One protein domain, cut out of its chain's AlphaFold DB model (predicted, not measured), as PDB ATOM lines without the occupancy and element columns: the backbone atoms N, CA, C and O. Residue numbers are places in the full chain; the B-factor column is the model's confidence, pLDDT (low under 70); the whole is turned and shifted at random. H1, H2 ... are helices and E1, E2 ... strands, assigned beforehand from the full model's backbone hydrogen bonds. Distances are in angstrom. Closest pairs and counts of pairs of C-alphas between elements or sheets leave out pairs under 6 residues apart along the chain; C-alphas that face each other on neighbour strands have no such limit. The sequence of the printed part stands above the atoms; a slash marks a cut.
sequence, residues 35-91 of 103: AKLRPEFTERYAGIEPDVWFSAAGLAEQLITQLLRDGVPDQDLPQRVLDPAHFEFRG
ATOM      1  N   ALA A  35      19.383  10.061 164.014       90.31
ATOM      2  CA  ALA A  35      19.278   9.478 162.695       90.31
ATOM      3  C   ALA A  35      18.985  10.583 161.679       90.31
ATOM      4  O   ALA A  35      18.145  11.452 161.912       90.31
ATOM      5  N   LYS A  36      19.679  10.538 160.550       90.06
ATOM      6  CA  LYS A  36      19.490  11.423 159.408       90.06
ATOM      7  C   LYS A  36      19.087  10.595 158.208       90.06
ATOM      8  O   LYS A  36      19.746   9.610 157.885       90.06
ATOM      9  N   LEU A  37      18.017  10.991 157.535       89.50
ATOM     10  CA  LEU A  37      17.602  10.333 156.306       89.50
ATOM     11  C   LEU A  37      18.547  10.719 155.167       89.50
ATOM     12  O   LEU A  37      18.807  11.902 154.935       89.50
ATOM     13  N   ARG A  38      19.043   9.726 154.431       88.62
ATOM     14  CA  ARG A  38      19.810   9.989 153.214       88.62
ATOM     15  C   ARG A  38      18.868  10.497 152.111       88.62
ATOM     16  O   ARG A  38      17.812   9.895 151.906       88.62
ATOM     17  N   PRO A  39      19.247  11.543 151.355       85.69
ATOM     18  CA  PRO A  39      18.398  12.129 150.312       85.69
ATOM     19  C   PRO A  39      18.000  11.130 149.219       85.69
ATOM     20  O   PRO A  39      16.909  11.227 148.669       85.69
ATOM     21  N   GLU A  40      18.832  10.117 148.973       87.88
ATOM     22  CA  GLU A  40      18.570   9.010 148.040       87.88
ATOM     23  C   GLU A  40      17.310   8.196 148.389       87.88
ATOM     24  O   GLU A  40      16.743   7.539 147.523       87.88
ATOM     25  N   PHE A  41      16.859   8.237 149.648       85.75
ATOM     26  CA  PHE A  41      15.692   7.491 150.126       85.75
ATOM     27  C   PHE A  41      14.519   8.397 150.511       85.75
ATOM     28  O   PHE A  41      13.539   7.913 151.078       85.75
ATOM     29  N   THR A  42      14.575   9.693 150.182       83.88
ATOM     30  CA  THR A  42      13.508  10.641 150.535       83.88
ATOM     31  C   THR A  42      12.154  10.250 149.947       83.88
ATOM     32  O   THR A  42      11.132  10.404 150.605       83.88
ATOM     33  N   GLU A  43      12.143   9.676 148.742       82.19
ATOM     34  CA  GLU A  43      10.916   9.246 148.061       82.19
ATOM     35  C   GLU A  43      10.228   8.074 148.776       82.19
ATOM     36  O   GLU A  43       9.007   7.946 148.729       82.19
ATOM     37  N   ARG A  44      10.998   7.232 149.481       80.75
ATOM     38  CA  ARG A  44      10.476   6.108 150.276       80.75
ATOM     39  C   ARG A  44       9.938   6.562 151.634       80.75
ATOM     40  O   ARG A  44       9.058   5.910 152.187       80.75
ATOM     41  N   TYR A  45      10.460   7.665 152.159       80.75
ATOM     42  CA  TYR A  45      10.108   8.219 153.463       80.75
ATOM     43  C   TYR A  45       9.491   9.610 153.303       80.75
ATOM     44  O   TYR A  45       9.992  10.604 153.832       80.75
ATOM     45  N   ALA A  46       8.392   9.675 152.548       75.06
ATOM     46  CA  ALA A  46       7.662  10.916 152.331       75.06
ATOM     47  C   ALA A  46       7.238  11.531 153.680       75.06
ATOM     48  O   ALA A  46       6.549  10.895 154.476       75.06
ATOM     49  N   GLY A  47       7.667  12.771 153.937       79.94
ATOM     50  CA  GLY A  47       7.384  13.499 155.180       79.94
ATOM     51  C   GLY A  47       8.519  13.516 156.210       79.94
ATOM     52  O   GLY A  47       8.369  14.172 157.238       79.94
ATOM     53  N   ILE A  48       9.649  12.852 155.946       83.88
ATOM     54  CA  ILE A  48      10.893  13.040 156.706       83.88
ATOM     55  C   ILE A  48      11.822  13.935 155.882       83.88
ATOM     56  O   ILE A  48      12.075  13.646 154.712       83.88
ATOM     57  N   GLU A  49      12.330  15.018 156.477       85.25
ATOM     58  CA  GLU A  49      13.292  15.878 155.783       85.25
ATOM     59  C   GLU A  49      14.630  15.145 155.587       85.25
ATOM     60  O   GLU A  49      15.233  14.680 156.565       85.25
ATOM     61  N   PRO A  50      15.114  15.022 154.340       88.25
ATOM     62  CA  PRO A  50      16.415  14.438 154.075       88.25
ATOM     63  C   PRO A  50      17.527  15.379 154.538       88.25
ATOM     64  O   PRO A  50      17.368  16.594 154.578       88.25
ATOM     65  N   ASP A  51      18.679  14.802 154.858       86.25
ATOM     66  CA  ASP A  51      19.870  15.511 155.338       86.25
ATOM     67  C   ASP A  51      19.714  16.270 156.680       86.25
ATOM     68  O   ASP A  51      20.652  16.903 157.162       86.25
ATOM     69  N   VAL A  52      18.573  16.124 157.361       88.75
ATOM     70  CA  VAL A  52      18.337  16.670 158.704       88.75
ATOM     71  C   VAL A  52      18.511  15.581 159.767       88.75
ATOM     72  O   VAL A  52      17.996  14.470 159.642       88.75
ATOM     73  N   TRP A  53      19.262  15.895 160.826       87.62
ATOM     74  CA  TRP A  53      19.437  15.010 161.979       87.62
ATOM     75  C   TRP A  53      18.241  15.127 162.924       87.62
ATOM     76  O   TRP A  53      17.956  16.204 163.443       87.62
ATOM     77  N   PHE A  54      17.583  14.004 163.188       86.94
ATOM     78  CA  PHE A  54      16.494  13.896 164.154       86.94
ATOM     79  C   PHE A  54      16.829  12.861 165.224       86.94
ATOM     80  O   PHE A  54      17.655  11.975 165.015       86.94
ATOM     81  N   SER A  55      16.142  12.907 166.364       87.38
ATOM     82  CA  SER A  55      16.216  11.828 167.353       87.38
ATOM     83  C   SER A  55      15.764  10.509 166.723       87.38
ATOM     84  O   SER A  55      14.625  10.392 166.274       87.38
ATOM     85  N   ALA A  56      16.625   9.490 166.739       86.75
ATOM     86  CA  ALA A  56      16.314   8.172 166.191       86.75
ATOM     87  C   ALA A  56      15.102   7.545 166.897       86.75
ATOM     88  O   ALA A  56      14.287   6.897 166.253       86.75
ATOM     89  N   ALA A  57      14.941   7.774 168.205       84.19
ATOM     90  CA  ALA A  57      13.743   7.346 168.928       84.19
ATOM     91  C   ALA A  57      12.471   7.989 168.344       84.19
ATOM     92  O   ALA A  57      11.562   7.273 167.943       84.19
ATOM     93  N   GLY A  58      12.462   9.316 168.180       86.12
ATOM     94  CA  GLY A  58      11.310  10.041 167.636       86.12
ATOM     95  C   GLY A  58      10.973   9.646 166.195       86.12
ATOM     96  O   GLY A  58       9.808   9.423 165.876       86.12
ATOM     97  N   LEU A  59      11.985   9.477 165.334       86.94
ATOM     98  CA  LEU A  59      11.769   8.983 163.969       86.94
ATOM     99  C   LEU A  59      11.230   7.547 163.950       86.94
ATOM    100  O   LEU A  59      10.335   7.239 163.164       86.94
ATOM    101  N   ALA A  60      11.746   6.665 164.810       85.94
ATOM    102  CA  ALA A  60      11.248   5.298 164.912       85.94
ATOM    103  C   ALA A  60       9.782   5.271 165.371       85.94
ATOM    104  O   ALA A  60       8.975   4.578 164.761       85.94
ATOM    105  N   GLU A  61       9.418   6.055 166.387       86.56
ATOM    106  CA  GLU A  61       8.037   6.170 166.871       86.56
ATOM    107  C   GLU A  61       7.085   6.702 165.795       86.56
ATOM    108  O   GLU A  61       5.981   6.174 165.625       86.56
ATOM    109  N   GLN A  62       7.513   7.705 165.023       86.75
ATOM    110  CA  GLN A  62       6.731   8.244 163.912       86.75
ATOM    111  C   GLN A  62       6.478   7.182 162.833       86.75
ATOM    112  O   GLN A  62       5.345   7.030 162.375       86.75
ATOM    113  N   LEU A  63       7.504   6.412 162.462       85.56
ATOM    114  CA  LEU A  63       7.377   5.333 161.479       85.56
ATOM    115  C   LEU A  63       6.522   4.169 161.995       85.56
ATOM    116  O   LEU A  63       5.677   3.675 161.254       85.56
ATOM    117  N   ILE A  64       6.674   3.769 163.262       86.50
ATOM    118  CA  ILE A  64       5.805   2.764 163.900       86.50
ATOM    119  C   ILE A  64       4.351   3.235 163.861       86.50
ATOM    120  O   ILE A  64       3.471   2.494 163.436       86.50
ATOM    121  N   THR A  65       4.098   4.484 164.250       87.38
ATOM    122  CA  THR A  65       2.748   5.064 164.237       87.38
ATOM    123  C   THR A  65       2.158   5.066 162.831       87.38
ATOM    124  O   THR A  65       0.975   4.776 162.662       87.38
ATOM    125  N   GLN A  66       2.967   5.369 161.813       85.50
ATOM    126  CA  GLN A  66       2.535   5.333 160.419       85.50
ATOM    127  C   GLN A  66       2.188   3.907 159.966       85.50
ATOM    128  O   GLN A  66       1.140   3.717 159.359       85.50
ATOM    129  N   LEU A  67       3.018   2.914 160.293       86.12
ATOM    130  CA  LEU A  67       2.776   1.505 159.959       86.12
ATOM    131  C   LEU A  67       1.496   0.980 160.623       86.12
ATOM    132  O   LEU A  67       0.660   0.370 159.962       86.12
ATOM    133  N   LEU A  68       1.293   1.297 161.903       87.31
ATOM    134  CA  LEU A  68       0.070   0.942 162.625       87.31
ATOM    135  C   LEU A  68      -1.174   1.600 162.000       87.31
ATOM    136  O   LEU A  68      -2.225   0.970 161.915       87.31
ATOM    137  N   ARG A  69      -1.064   2.853 161.531       86.88
ATOM    138  CA  ARG A  69      -2.149   3.545 160.805       86.88
ATOM    139  C   ARG A  69      -2.449   2.922 159.446       86.88
ATOM    140  O   ARG A  69      -3.604   2.936 159.037       86.88
ATOM    141  N   ASP A  70      -1.434   2.389 158.773       85.69
ATOM    142  CA  ASP A  70      -1.573   1.672 157.500       85.69
ATOM    143  C   ASP A  70      -2.188   0.268 157.682       85.69
ATOM    144  O   ASP A  70      -2.545  -0.400 156.716       85.69
ATOM    145  N   GLY A  71      -2.370  -0.170 158.935       85.94
ATOM    146  CA  GLY A  71      -2.964  -1.461 159.280       85.94
ATOM    147  C   GLY A  71      -1.944  -2.590 159.416       85.94
ATOM    148  O   GLY A  71      -2.342  -3.752 159.491       85.94
ATOM    149  N   VAL A  72      -0.647  -2.270 159.474       83.94
ATOM    150  CA  VAL A  72       0.396  -3.250 159.792       83.94
ATOM    151  C   VAL A  72       0.237  -3.655 161.260       83.94
ATOM    152  O   VAL A  72       0.303  -2.785 162.134       83.94
ATOM    153  N   PRO A  73       0.004  -4.941 161.565       78.62
ATOM    154  CA  PRO A  73      -0.137  -5.387 162.941       78.62
ATOM    155  C   PRO A  73       1.219  -5.332 163.657       78.62
ATOM    156  O   PRO A  73       2.271  -5.450 163.030       78.62
ATOM    157  N   ASP A  74       1.207  -5.175 164.981       76.88
ATOM    158  CA  ASP A  74       2.419  -4.987 165.792       76.88
ATOM    159  C   ASP A  74       3.447  -6.120 165.617       76.88
ATOM    160  O   ASP A  74       4.652  -5.873 165.596       76.88
ATOM    161  N   GLN A  75       2.961  -7.343 165.400       78.31
ATOM    162  CA  GLN A  75       3.762  -8.540 165.142       78.31
ATOM    163  C   GLN A  75       4.525  -8.522 163.803       78.31
ATOM    164  O   GLN A  75       5.518  -9.235 163.670       78.31
ATOM    165  N   ASP A  76       4.080  -7.721 162.829       79.75
ATOM    166  CA  ASP A  76       4.722  -7.549 161.515       79.75
ATOM    167  C   ASP A  76       5.585  -6.279 161.456       79.75
ATOM    168  O   ASP A  76       6.219  -5.989 160.437       79.75
ATOM    169  N   LEU A  77       5.643  -5.504 162.547       77.75
ATOM    170  CA  LEU A  77       6.512  -4.339 162.595       77.75
ATOM    171  C   LEU A  77       7.980  -4.781 162.510       77.75
ATOM    172  O   LEU A  77       8.420  -5.673 163.246       77.75
ATOM    173  N   PRO A  78       8.784  -4.133 161.653       75.38
ATOM    174  CA  PRO A  78      10.192  -4.458 161.548       75.38
ATOM    175  C   PRO A  78      10.878  -4.226 162.898       75.38
ATOM    176  O   PRO A  78      10.803  -3.141 163.474       75.38
ATOM    177  N   GLN A  79      11.635  -5.226 163.363       70.38
ATOM    178  CA  GLN A  79      12.455  -5.139 164.585       70.38
ATOM    179  C   GLN A  79      13.419  -3.939 164.561       70.38
ATOM    180  O   GLN A  79      13.852  -3.446 165.601       70.38
ATOM    181  N   ARG A  80      13.762  -3.465 163.359       75.00
ATOM    182  CA  ARG A  80      14.530  -2.251 163.131       75.00
ATOM    183  C   ARG A  80      13.793  -1.356 162.138       75.00
ATOM    184  O   ARG A  80      13.937  -1.495 160.932       75.00
ATOM    185  N   VAL A  81      13.027  -0.420 162.681       80.81
ATOM    186  CA  VAL A  81      12.215   0.533 161.910       80.81
ATOM    187  C   VAL A  81      13.087   1.537 161.144       80.81
ATOM    188  O   VAL A  81      12.767   1.922 160.022       80.81
ATOM    189  N   LEU A  82      14.222   1.926 161.733       84.00
ATOM    190  CA  LEU A  82      15.222   2.770 161.085       84.00
ATOM    191  C   LEU A  82      16.329   1.906 160.485       84.00
ATOM    192  O   LEU A  82      17.227   1.431 161.188       84.00
ATOM    193  N   ASP A  83      16.251   1.701 159.177       84.06
ATOM    194  CA  ASP A  83      17.215   0.888 158.449       84.06
ATOM    195  C   ASP A  83      18.543   1.646 158.221       84.06
ATOM    196  O   ASP A  83      18.520   2.760 157.696       84.06
ATOM    197  N   PRO A  84      19.712   1.083 158.581       82.19
ATOM    198  CA  PRO A  84      21.013   1.732 158.397       82.19
ATOM    199  C   PRO A  84      21.475   1.850 156.946       82.19
ATOM    200  O   PRO A  84      22.429   2.580 156.691       82.19
ATOM    201  N   ALA A  85      20.824   1.185 155.991       85.88
ATOM    202  CA  ALA A  85      21.048   1.466 154.579       85.88
ATOM    203  C   ALA A  85      20.420   2.809 154.165       85.88
ATOM    204  O   ALA A  85      20.960   3.492 153.294       85.88
ATOM    205  N   HIS A  86      19.306   3.195 154.799       86.88
ATOM    206  CA  HIS A  86      18.541   4.401 154.467       86.88
ATOM    207  C   HIS A  86      18.862   5.591 155.381       86.88
ATOM    208  O   HIS A  86      18.841   6.741 154.938       86.88
ATOM    209  N   PHE A  87      19.161   5.317 156.651       88.50
ATOM    210  CA  PHE A  87      19.425   6.317 157.676       88.50
ATOM    211  C   PHE A  87      20.882   6.276 158.122       88.50
ATOM    212  O   PHE A  87      21.433   5.228 158.458       88.50
ATOM    213  N   GLU A  88      21.488   7.451 158.181       88.69
ATOM    214  CA  GLU A  88      22.778   7.660 158.814       88.69
ATOM    215  C   GLU A  88      22.560   7.858 160.313       88.69
ATOM    216  O   GLU A  88      21.673   8.606 160.712       88.69
ATOM    217  N   PHE A  89      23.341   7.187 161.155       86.25
ATOM    218  CA  PHE A  89      23.206   7.285 162.607       86.25
ATOM    219  C   PHE A  89      24.435   7.939 163.215       86.25
ATOM    220  O   PHE A  89      25.562   7.582 162.874       86.25
ATOM    221  N   ARG A  90      24.218   8.835 164.176       82.06
ATOM    222  CA  ARG A  90      25.282   9.403 165.005       82.06
ATOM    223  C   ARG A  90      24.816   9.515 166.451       82.06
ATOM    224  O   ARG A  90      23.620   9.525 166.719       82.06
ATOM    225  N   GLY A  91      25.757   9.622 167.381       70.25
ATOM    226  CA  GLY A  91      25.419   9.597 168.802       70.25
ATOM    227  C   GLY A  91      24.953   8.209 169.257       70.25
ATOM    228  O   GLY A  91      24.717   7.304 168.457       70.25
TER     229      GLY A  91
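What this domain is: This is residues 35 to 91 of the 103 residues of an uncharacterized protein of Gemmatimonadales bacterium (UniProt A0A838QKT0). A small antiparallel sheet of three short strands forms one end of the domain, and the single helix H1 runs on from strand E2 away from it, along much of the domain's length. Residues 70 to 86 turn at the helix's far end and return to E3, while residues 38 to 52 make a second long loop, between E1 and E2. The printed part has 57 residues, under half of them in named elements: E1, E2, H1 and E3 along the chain, with sheet order E2, E1, E3 and class mixed, helices and strands. It is compact, with a radius of gyration of the C-alphas of 11.1 A and spans of 30 by 24 by 17 A.

How they stand to each other: E1, residues 35 to 37, is the inner strand. It forms a hairpin with E2, residues 53 to 55, antiparallel at 133 degrees; N 35 and O 54 are 2.8 A apart, within hydrogen-bond range. E3, residues 87 to 90, is antiparallel to E1 at 149 degrees, with N 36 and O 88 within hydrogen-bond range at 2.8 A. H1, residues 56 to 69, is on the sheet and over E2, at a height over the sheet of 11.7 A, in two layers, a helix on one face of a sheet. It only just stands up from the sheet, rising 42 degrees. The closest C-alphas of E1 and H1, those of Ala 35 and Ala 56, are 4.8 A apart. E2, H1 and E3 make a split strand-helix-strand unit, two strands of one sheet with a helix between them along the chain and, here, E1 between them in the sheet, and its crossover is right-handed. In H1 every O i to N i+4 pair is within hydrogen-bond range.

Where its parts are: E1 begins at C-alpha 35 (19.278, 9.478, 162.695) and is 6.7 A long; E2 is 7.0 A. H1 measures 19.8 A and ends at C-alpha 69 (-2.149, 3.545, 160.805). E3 measures 9.9 A and ends at C-alpha 90 (25.282, 9.403, 165.005).

The domain as a whole: The C-alphas farthest apart, of Gly 71 and Gly 91, are 31.9 A apart. The links E1 to E2 and H1 to E3 are long; E2 to H1 is tight. The printed part has no cut, and no printed residue is under 70 in pLDDT.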